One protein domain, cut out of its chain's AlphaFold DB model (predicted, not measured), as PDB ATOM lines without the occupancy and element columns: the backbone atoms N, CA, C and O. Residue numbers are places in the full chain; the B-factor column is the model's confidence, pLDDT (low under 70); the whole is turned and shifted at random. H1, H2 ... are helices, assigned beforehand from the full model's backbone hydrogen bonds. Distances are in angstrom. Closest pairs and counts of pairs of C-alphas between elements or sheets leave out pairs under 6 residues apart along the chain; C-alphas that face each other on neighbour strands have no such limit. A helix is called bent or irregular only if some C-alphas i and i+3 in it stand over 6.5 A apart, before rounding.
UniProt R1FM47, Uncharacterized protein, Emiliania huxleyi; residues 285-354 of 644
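Overview. This is residues 285 to 354 of the 644 residues of an uncharacterized protein of Emiliania huxleyi (UniProt R1FM47). Two helices, H3 and H4, run side by side in opposite ways as a helical hairpin, and the longest helix, H2, runs at a slant to both of them along the longest axis of the model. The short helix H1 is set off from H3 on another side of the model, with its Leu 294 end at residues 350 to 351 of H4 and its Ala 288 end near Leu 313 of H2. The printed part has 70 residues with four named helices, H1, H2, H3 and H4 in that order along the chain, and no named strand; its class is all helix. It is compact, with a radius of gyration of the C-alphas of 11.4 A, and its rounded outline spans 31 by 23 by 22 A.

Along the chain. H1 is residues 288 to 294, 10.1 A from first to last C-alpha, and begins at C-alpha 288 at (302.788, 288.471, 288.164). After a short link of 9 residues comes H2, residues 304 to 319, 22.9 A long, from C-alpha 304 at (293.589, 276.861, 294.319). A tight link of 5 residues leads to H3, residues 325 to 334, 14.3 A long. A short link of 6 residues leads to H4, residues 341 to 354, 20.8 A long, with C-alpha 354 at (299.683, 299.803, 297.788). H4 is neither bent nor irregular, but only just: C-alphas 351 and 354 are 6.1 A apart.

Arrangement. H1 and H2 are close but not clearly touching, their closest C-alphas being those of Ala 288 and Leu 313, 6.6 A apart. They run opposite ways at a steep tilt of 43 degrees. H1 and H4 only just touch, with 3 pairs of C-alphas within 8 A, and H4 does so with residues 350 to 351 alone; the closest C-alphas are those of Leu 294 and Leu 351, 5.4 A apart. Their lines are about perpendicular, at 90 degrees. H1 and H3 are apart. H2 and H3 form a helical hairpin, opposite ways at a steep tilt of 44 degrees. They only just touch, with 3 pairs of C-alphas within 8 A, and H2 does so with residues 305 to 309 alone; the closest C-alphas are those of Met 309 and Leu 332, 6.5 A apart. H3 and H4, also a helical hairpin, touch at a shallow tilt of 10 degrees, opposite ways; their closest C-alphas are those of Glu 333 and Ala 341, 7.0 A apart. H2 and H4 are close but not clearly touching, the closest C-alphas, of Tyr 305 and Leu 344, being 7.3 A apart. The helix packing is only just mostly crossed, with 1 of 3 touching pairs at a shallow tilt. Every O i to N i+4 pair is within hydrogen-bond range in H1, H2 and H3, and 9 of 10 are in H4.

Size, cuts and confidence. The two C-alphas farthest apart are those of Arg 320 and Gln 339, at 31.9 A. The printed part has no cut and no long link. The mean pLDDT of the printed part is 85.1, and residues 298 to 302, between H1 and H2, are under 70.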
ATOM      1  N   ARG A 285     302.100 298.508 285.751       89.62
ATOM      2  CA  ARG A 285     303.548 298.242 285.818       89.62
ATOM      3  C   ARG A 285     303.892 296.981 286.610       89.62
ATOM      4  O   ARG A 285     305.026 296.517 286.519       89.62
ATOM      5  N   LEU A 286     302.937 296.420 287.353       90.88
ATOM      6  CA  LEU A 286     303.178 295.256 288.194       90.88
ATOM      7  C   LEU A 286     303.158 293.956 287.391       90.88
ATOM      8  O   LEU A 286     302.221 293.654 286.652       90.88
ATOM      9  N   LYS A 287     304.194 293.144 287.585       87.31
ATOM     10  CA  LYS A 287     304.289 291.795 287.022       87.31
ATOM     11  C   LYS A 287     303.651 290.765 287.948       87.31
ATOM     12  O   LYS A 287     303.530 290.967 289.152       87.31
ATOM     13  N   ALA A 288     303.349 289.587 287.400       84.88
ATOM     14  CA  ALA A 288     302.788 288.471 288.164       84.88
ATOM     15  C   ALA A 288     303.622 288.092 289.403       84.88
ATOM     16  O   ALA A 288     303.053 287.742 290.432       84.88
ATOM     17  N   GLN A 289     304.953 288.177 289.319       84.75
ATOM     18  CA  GLN A 289     305.840 287.937 290.459       84.75
ATOM     19  C   GLN A 289     305.638 288.989 291.558       84.75
ATOM     20  O   GLN A 289     305.405 288.625 292.703       84.75
ATOM     21  N   GLN A 290     305.592 290.274 291.204       90.31
ATOM     22  CA  GLN A 290     305.348 291.376 292.143       90.31
ATOM     23  C   GLN A 290     303.979 291.290 292.816       90.31
ATOM     24  O   GLN A 290     303.867 291.523 294.017       90.31
ATOM     25  N   LEU A 291     302.950 290.863 292.080       89.88
ATOM     26  CA  LEU A 291     301.631 290.609 292.661       89.88
ATOM     27  C   LEU A 291     301.675 289.504 293.719       89.88
ATOM     28  O   LEU A 291     301.095 289.666 294.789       89.88
ATOM     29  N   LYS A 292     302.403 288.406 293.464       86.25
ATOM     30  CA  LYS A 292     302.599 287.352 294.471       86.25
ATOM     31  C   LYS A 292     303.307 287.877 295.718       86.25
ATOM     32  O   LYS A 292     302.896 287.520 296.819       86.25
ATOM     33  N   MET A 293     304.326 288.719 295.539       87.50
ATOM     34  CA  MET A 293     305.099 289.309 296.638       87.50
ATOM     35  C   MET A 293     304.211 290.200 297.520       87.50
ATOM     36  O   MET A 293     304.150 289.985 298.729       87.50
ATOM     37  N   LEU A 294     303.420 291.105 296.928       90.19
ATOM     38  CA  LEU A 294     302.471 291.962 297.665       90.19
ATOM     39  C   LEU A 294     301.342 291.168 298.336       90.19
ATOM     40  O   LEU A 294     300.892 291.509 299.426       90.19
ATOM     41  N   MET A 295     300.890 290.084 297.705       87.44
ATOM     42  CA  MET A 295     299.878 289.190 298.271       87.44
ATOM     43  C   MET A 295     300.451 288.190 299.286       87.44
ATOM     44  O   MET A 295     299.678 287.397 299.828       87.44
ATOM     45  N   LYS A 296     301.765 288.212 299.568       82.69
ATOM     46  CA  LYS A 296     302.448 287.266 300.469       82.69
ATOM     47  C   LYS A 296     302.132 285.805 300.123       82.69
ATOM     48  O   LYS A 296     301.647 285.036 300.959       82.69
ATOM     49  N   LEU A 297     302.322 285.463 298.853       79.12
ATOM     50  CA  LEU A 297     302.143 284.108 298.348       79.12
ATOM     51  C   LEU A 297     303.501 283.409 298.276       79.12
ATOM     52  O   LEU A 297     304.326 283.735 297.424       79.12
ATOM     53  N   ASP A 298     303.700 282.425 299.147       67.69
ATOM     54  CA  ASP A 298     304.899 281.588 299.165       67.69
ATOM     55  C   ASP A 298     304.920 280.664 297.937       67.69
ATOM     56  O   ASP A 298     303.862 280.291 297.419       67.69
ATOM     57  N   GLU A 299     306.098 280.215 297.491       60.53
ATOM     58  CA  GLU A 299     306.204 279.266 296.365       60.53
ATOM     59  C   GLU A 299     305.525 277.915 296.644       60.53
ATOM     60  O   GLU A 299     305.079 277.238 295.720       60.53
ATOM     61  N   SER A 300     305.387 277.551 297.921       57.59
ATOM     62  CA  SER A 300     304.684 276.357 298.395       57.59
ATOM     63  C   SER A 300     303.169 276.546 298.534       57.59
ATOM     64  O   SER A 300     302.476 275.614 298.946       57.59
ATOM     65  N   SER A 301     302.629 277.726 298.202       62.16
ATOM     66  CA  SER A 301     301.197 278.010 298.318       62.16
ATOM     67  C   SER A 301     300.394 277.151 297.336       62.16
ATOM     68  O   SER A 301     300.205 277.508 296.176       62.16
ATOM     69  N   THR A 302     299.859 276.030 297.816       62.44
ATOM     70  CA  THR A 302     299.006 275.092 297.059       62.44
ATOM     71  C   THR A 302     297.545 275.543 296.952       62.44
ATOM     72  O   THR A 302     296.676 274.782 296.528       62.44
ATOM     73  N   GLN A 303     297.243 276.781 297.348       75.56
ATOM     74  CA  GLN A 303     295.883 277.306 297.366       75.56
ATOM     75  C   GLN A 303     295.355 277.474 295.936       75.56
ATOM     76  O   GLN A 303     295.976 278.126 295.098       75.56
ATOM     77  N   LEU A 304     294.175 276.910 295.663       77.81
ATOM     78  CA  LEU A 304     293.589 276.861 294.319       77.81
ATOM     79  C   LEU A 304     293.441 278.252 293.680       77.81
ATOM     80  O   LEU A 304     293.691 278.407 292.487       77.81
ATOM     81  N   TYR A 305     293.102 279.277 294.469       79.19
ATOM     82  CA  TYR A 305     292.952 280.636 293.948       79.19
ATOM     83  C   TYR A 305     294.262 281.215 293.398       79.19
ATOM     84  O   TYR A 305     294.225 282.027 292.481       79.19
ATOM     85  N   VAL A 306     295.424 280.779 293.901       81.25
ATOM     86  CA  VAL A 306     296.734 281.204 293.381       81.25
ATOM     87  C   VAL A 306     296.949 280.636 291.982       81.25
ATOM     88  O   VAL A 306     297.397 281.352 291.087       81.25
ATOM     89  N   ALA A 307     296.590 279.367 291.769       82.62
ATOM     90  CA  ALA A 307     296.663 278.740 290.453       82.62
ATOM     91  C   ALA A 307     295.729 279.438 289.449       82.62
ATOM     92  O   ALA A 307     296.171 279.779 288.351       82.62
ATOM     93  N   LEU A 308     294.488 279.725 289.861       85.50
ATOM     94  CA  LEU A 308     293.501 280.447 289.049       85.50
ATOM     95  C   LEU A 308     293.969 281.870 288.718       85.50
ATOM     96  O   LEU A 308     293.952 282.272 287.558       85.50
ATOM     97  N   MET A 309     294.480 282.608 289.708       86.06
ATOM     98  CA  MET A 309     295.049 283.941 289.505       86.06
ATOM     99  C   MET A 309     296.197 283.913 288.488       86.06
ATOM    100  O   MET A 309     296.264 284.757 287.597       86.06
ATOM    101  N   LEU A 310     297.102 282.935 288.582       85.50
ATOM    102  CA  LEU A 310     298.208 282.812 287.632       85.50
ATOM    103  C   LEU A 310     297.737 282.451 286.228       85.50
ATOM    104  O   LEU A 310     298.318 282.927 285.254       85.50
ATOM    105  N   GLU A 311     296.701 281.629 286.101       87.75
ATOM    106  CA  GLU A 311     296.082 281.333 284.814       87.75
ATOM    107  C   GLU A 311     295.453 282.583 284.183       87.75
ATOM    108  O   GLU A 311     295.696 282.848 283.002       87.75
ATOM    109  N   MET A 312     294.757 283.409 284.974       88.31
ATOM    110  CA  MET A 312     294.246 284.709 284.521       88.31
ATOM    111  C   MET A 312     295.377 285.624 284.043       88.31
ATOM    112  O   MET A 312     295.329 286.130 282.921       88.31
ATOM    113  N   LEU A 313     296.433 285.785 284.849       87.06
ATOM    114  CA  LEU A 313     297.587 286.626 284.507       87.06
ATOM    115  C   LEU A 313     298.285 286.139 283.226       87.06
ATOM    116  O   LEU A 313     298.643 286.950 282.371       87.06
ATOM    117  N   ARG A 314     298.414 284.818 283.030       87.31
ATOM    118  CA  ARG A 314     298.911 284.229 281.771       87.31
ATOM    119  C   ARG A 314     297.972 284.508 280.595       87.31
ATOM    120  O   ARG A 314     298.440 284.705 279.474       87.31
ATOM    121  N   GLY A 315     296.658 284.505 280.816       88.75
ATOM    122  CA  GLY A 315     295.656 284.899 279.823       88.75
ATOM    123  C   GLY A 315     295.858 286.339 279.348       88.75
ATOM    124  O   GLY A 315     295.990 286.577 278.148       88.75
ATOM    125  N   TYR A 316     295.986 287.275 280.286       87.31
ATOM    126  CA  TYR A 316     296.250 288.687 279.999       87.31
ATOM    127  C   TYR A 316     297.583 288.908 279.287       87.31
ATOM    128  O   TYR A 316     297.650 289.674 278.324       87.31
ATOM    129  N   GLN A 317     298.631 288.188 279.697       85.75
ATOM    130  CA  GLN A 317     299.937 288.247 279.044       85.75
ATOM    131  C   GLN A 317     299.868 287.760 277.588       85.75
ATOM    132  O   GLN A 317     300.404 288.424 276.701       85.75
ATOM    133  N   ARG A 318     299.165 286.648 277.315       89.44
ATOM    134  CA  ARG A 318     298.940 286.149 275.942       89.44
ATOM    135  C   ARG A 318     298.152 287.139 275.090       89.44
ATOM    136  O   ARG A 318     298.482 287.333 273.926       89.44
ATOM    137  N   ALA A 319     297.146 287.782 275.676       88.81
ATOM    138  CA  ALA A 319     296.332 288.789 275.005       88.81
ATOM    139  C   ALA A 319     297.017 290.165 274.893       88.81
ATOM    140  O   ALA A 319     296.459 291.059 274.260       88.81
ATOM    141  N   ARG A 320     298.188 290.357 275.529       85.19
ATOM    142  CA  ARG A 320     298.859 291.660 275.709       85.19
ATOM    143  C   ARG A 320     297.906 292.754 276.213       85.19
ATOM    144  O   ARG A 320     298.006 293.910 275.814       85.19
ATOM    145  N   LYS A 321     296.968 292.382 277.086       86.62
ATOM    146  CA  LYS A 321     295.936 293.279 277.613       86.62
ATOM    147  C   LYS A 321     295.840 293.120 279.119       86.62
ATOM    148  O   LYS A 321     295.423 292.069 279.594       86.62
ATOM    149  N   VAL A 322     296.186 294.175 279.850       86.25
ATOM    150  CA  VAL A 322     295.990 294.256 281.302       86.25
ATOM    151  C   VAL A 322     294.609 294.872 281.554       86.25
ATOM    152  O   VAL A 322     294.357 295.977 281.068       86.25
ATOM    153  N   PRO A 323     293.678 294.182 282.237       91.12
ATOM    154  CA  PRO A 323     292.380 294.767 282.565       91.12
ATOM    155  C   PRO A 323     292.538 295.876 283.616       91.12
ATOM    156  O   PRO A 323     293.530 295.886 284.349       91.12
ATOM    157  N   PRO A 324     291.558 296.783 283.758       94.38
ATOM    158  CA  PRO A 324     291.494 297.679 284.906       94.38
ATOM    159  C   PRO A 324     291.548 296.905 286.229       94.38
ATOM    160  O   PRO A 324     290.991 295.810 286.340       94.38
ATOM    161  N   TYR A 325     292.170 297.497 287.246       94.69
ATOM    162  CA  TYR A 325     292.376 296.861 288.549       94.69
ATOM    163  C   TYR A 325     291.072 296.327 289.171       94.69
ATOM    164  O   TYR A 325     290.991 295.180 289.601       94.69
ATOM    165  N   GLN A 326     290.002 297.118 289.127       94.62
ATOM    166  CA  GLN A 326     288.682 296.767 289.658       94.62
ATOM    167  C   GLN A 326     288.074 295.560 288.942       94.62
ATOM    168  O   GLN A 326     287.391 294.747 289.563       94.62
ATOM    169  N   GLN A 327     288.305 295.446 287.632       93.69
ATOM    170  CA  GLN A 327     287.838 294.306 286.854       93.69
ATOM    171  C   GLN A 327     288.604 293.043 287.256       93.69
ATOM    172  O   GLN A 327     287.973 292.023 287.520       93.69
ATOM    173  N   PHE A 328     289.931 293.134 287.392       92.19
ATOM    174  CA  PHE A 328     290.753 292.026 287.883       92.19
ATOM    175  C   PHE A 328     290.279 291.523 289.253       92.19
ATOM    176  O   PHE A 328     290.076 290.324 289.430       92.19
ATOM    177  N   MET A 329     290.034 292.433 290.201       92.19
ATOM    178  CA  MET A 329     289.585 292.077 291.552       92.19
ATOM    179  C   MET A 329     288.221 291.369 291.540       92.19
ATOM    180  O   MET A 329     288.051 290.360 292.220       92.19
ATOM    181  N   LYS A 330     287.269 291.846 290.725       92.19
ATOM    182  CA  LYS A 330     285.947 291.214 290.568       92.19
ATOM    183  C   LYS A 330     286.034 289.829 289.931       92.19
ATOM    184  O   LYS A 330     285.374 288.905 290.397       92.19
ATOM    185  N   GLU A 331     286.833 289.681 288.876       90.69
ATOM    186  CA  GLU A 331     287.032 288.391 288.206       90.69
ATOM    187  C   GLU A 331     287.703 287.380 289.146       90.69
ATOM    188  O   GLU A 331     287.269 286.233 289.224       90.69
ATOM    189  N   LEU A 332     288.704 287.815 289.916       88.31
ATOM    190  CA  LEU A 332     289.401 286.958 290.873       88.31
ATOM    191  C   LEU A 332     288.484 286.500 292.020       88.31
ATOM    192  O   LEU A 332     288.504 285.322 292.385       88.31
ATOM    193  N   GLU A 333     287.654 287.396 292.562       88.31
ATOM    194  CA  GLU A 333     286.676 287.044 293.600       88.31
ATOM    195  C   GLU A 333     285.604 286.079 293.068       88.31
ATOM    196  O   GLU A 333     285.242 285.126 293.758       88.31
ATOM    197  N   ALA A 334     285.149 286.266 291.823       88.06
ATOM    198  CA  ALA A 334     284.150 285.403 291.188       88.06
ATOM    199  C   ALA A 334     284.653 283.975 290.904       88.06
ATOM    200  O   ALA A 334     283.856 283.039 290.868       88.06
ATOM    201  N   LEU A 335     285.962 283.794 290.708       80.06
ATOM    202  CA  LEU A 335     286.571 282.486 290.440       80.06
ATOM    203  C   LEU A 335     286.762 281.627 291.695       80.06
ATOM    204  O   LEU A 335     287.049 280.434 291.586       80.06
ATOM    205  N   CYS A 336     286.618 282.206 292.885       77.69
ATOM    206  CA  CYS A 336     286.883 281.503 294.131       77.69
ATOM    207  C   CYS A 336     285.604 280.934 294.748       77.69
ATOM    208  O   CYS A 336     284.586 281.610 294.880       77.69
ATOM    209  N   SER A 337     285.662 279.670 295.177       73.69
ATOM    210  CA  SER A 337     284.565 279.046 295.920       73.69
ATOM    211  C   SER A 337     284.375 279.709 297.292       73.69
ATOM    212  O   SER A 337     285.299 280.301 297.854       73.69
ATOM    213  N   SER A 338     283.179 279.573 297.876       70.88
ATOM    214  CA  SER A 338     282.816 280.224 299.147       70.88
ATOM    215  C   SER A 338     283.777 279.918 300.305       70.88
ATOM    216  O   SER A 338     284.010 280.783 301.146       70.88
ATOM    217  N   GLN A 339     284.393 278.730 300.329       71.81
ATOM    218  CA  GLN A 339     285.376 278.333 301.347       71.81
ATOM    219  C   GLN A 339     286.736 279.042 301.211       71.81
ATOM    220  O   GLN A 339     287.459 279.151 302.197       71.81
ATOM    221  N   GLN A 340     287.094 279.538 300.021       73.75
ATOM    222  CA  GLN A 340     288.365 280.233 299.757       73.75
ATOM    223  C   GLN A 340     288.226 281.764 299.766       73.75
ATOM    224  O   GLN A 340     289.229 282.478 299.747       73.75
ATOM    225  N   ALA A 341     286.995 282.280 299.835       80.81
ATOM    226  CA  ALA A 341     286.712 283.710 299.747       80.81
ATOM    227  C   ALA A 341     287.342 284.530 300.889       80.81
ATOM    228  O   ALA A 341     287.798 285.646 300.660       80.81
ATOM    229  N   GLY A 342     287.397 283.989 302.112       85.50
ATOM    230  CA  GLY A 342     287.989 284.678 303.267       85.50
ATOM    231  C   GLY A 342     289.489 284.968 303.093       85.50
ATOM    232  O   GLY A 342     289.868 286.139 303.043       85.50
ATOM    233  N   PRO A 343     290.342 283.932 302.950       84.94
ATOM    234  CA  PRO A 343     291.779 284.106 302.731       84.94
ATOM    235  C   PRO A 343     292.111 284.952 301.499       84.94
ATOM    236  O   PRO A 343     292.981 285.819 301.566       84.94
ATOM    237  N   LEU A 344     291.387 284.751 300.392       86.88
ATOM    238  CA  LEU A 344     291.566 285.556 299.188       86.88
ATOM    239  C   LEU A 344     291.316 287.042 299.463       86.88
ATOM    240  O   LEU A 344     292.159 287.865 299.113       86.88
ATOM    241  N   ARG A 345     290.192 287.392 300.107       88.81
ATOM    242  CA  ARG A 345     289.864 288.789 300.433       88.81
ATOM    243  C   ARG A 345     290.947 289.444 301.278       88.81
ATOM    244  O   ARG A 345     291.287 290.594 301.022       88.81
ATOM    245  N   GLN A 346     291.529 288.716 302.230       89.06
ATOM    246  CA  GLN A 346     292.650 289.223 303.018       89.06
ATOM    247  C   GLN A 346     293.869 289.530 302.133       89.06
ATOM    248  O   GLN A 346     294.450 290.606 302.243       89.06
ATOM    249  N   ARG A 347     294.249 288.630 301.214       89.31
ATOM    250  CA  ARG A 347     295.369 288.885 300.285       89.31
ATOM    251  C   ARG A 347     295.074 290.024 299.308       89.31
ATOM    252  O   ARG A 347     295.954 290.824 299.013       89.31
ATOM    253  N   MET A 348     293.834 290.115 298.836       91.31
ATOM    254  CA  MET A 348     293.344 291.212 298.004       91.31
ATOM    255  C   MET A 348     293.454 292.555 298.731       91.31
ATOM    256  O   MET A 348     293.903 293.518 298.126       91.31
ATOM    257  N   GLN A 349     293.119 292.620 300.023       92.25
ATOM    258  CA  GLN A 349     293.292 293.828 300.840       92.25
ATOM    259  C   GLN A 349     294.763 294.237 300.980       92.25
ATOM    260  O   GLN A 349     295.068 295.419 300.836       92.25
ATOM    261  N   LEU A 350     295.671 293.276 301.202       92.12
ATOM    262  CA  LEU A 350     297.118 293.541 301.241       92.12
ATOM    263  C   LEU A 350     297.623 294.126 299.919       92.12
ATOM    264  O   LEU A 350     298.369 295.100 299.921       92.12
ATOM    265  N   LEU A 351     297.166 293.570 298.791       93.75
ATOM    266  CA  LEU A 351     297.469 294.117 297.474       93.75
ATOM    267  C   LEU A 351     296.919 295.543 297.343       93.75
ATOM    268  O   LEU A 351     297.686 296.462 297.066       93.75
ATOM    269  N   SER A 352     295.618 295.745 297.591       95.69
ATOM    270  CA  SER A 352     294.942 297.046 297.480       95.69
ATOM    271  C   SER A 352     295.641 298.156 298.255       95.69
ATOM    272  O   SER A 352     295.656 299.285 297.777       95.69
ATOM    273  N   ALA A 353     296.238 297.846 299.412       95.44
ATOM    274  CA  ALA A 353     296.891 298.828 300.274       95.44
ATOM    275  C   ALA A 353     297.943 299.675 299.537       95.44
ATOM    276  O   ALA A 353     298.058 300.862 299.817       95.44
ATOM    277  N   PHE A 354     298.637 299.107 298.544       96.69
ATOM    278  CA  PHE A 354     299.683 299.803 297.788       96.69
ATOM    279  C   PHE A 354     299.339 300.077 296.320       96.69
ATOM    280  O   PHE A 354     300.160 300.658 295.616       96.69
TER     281      PHE A 354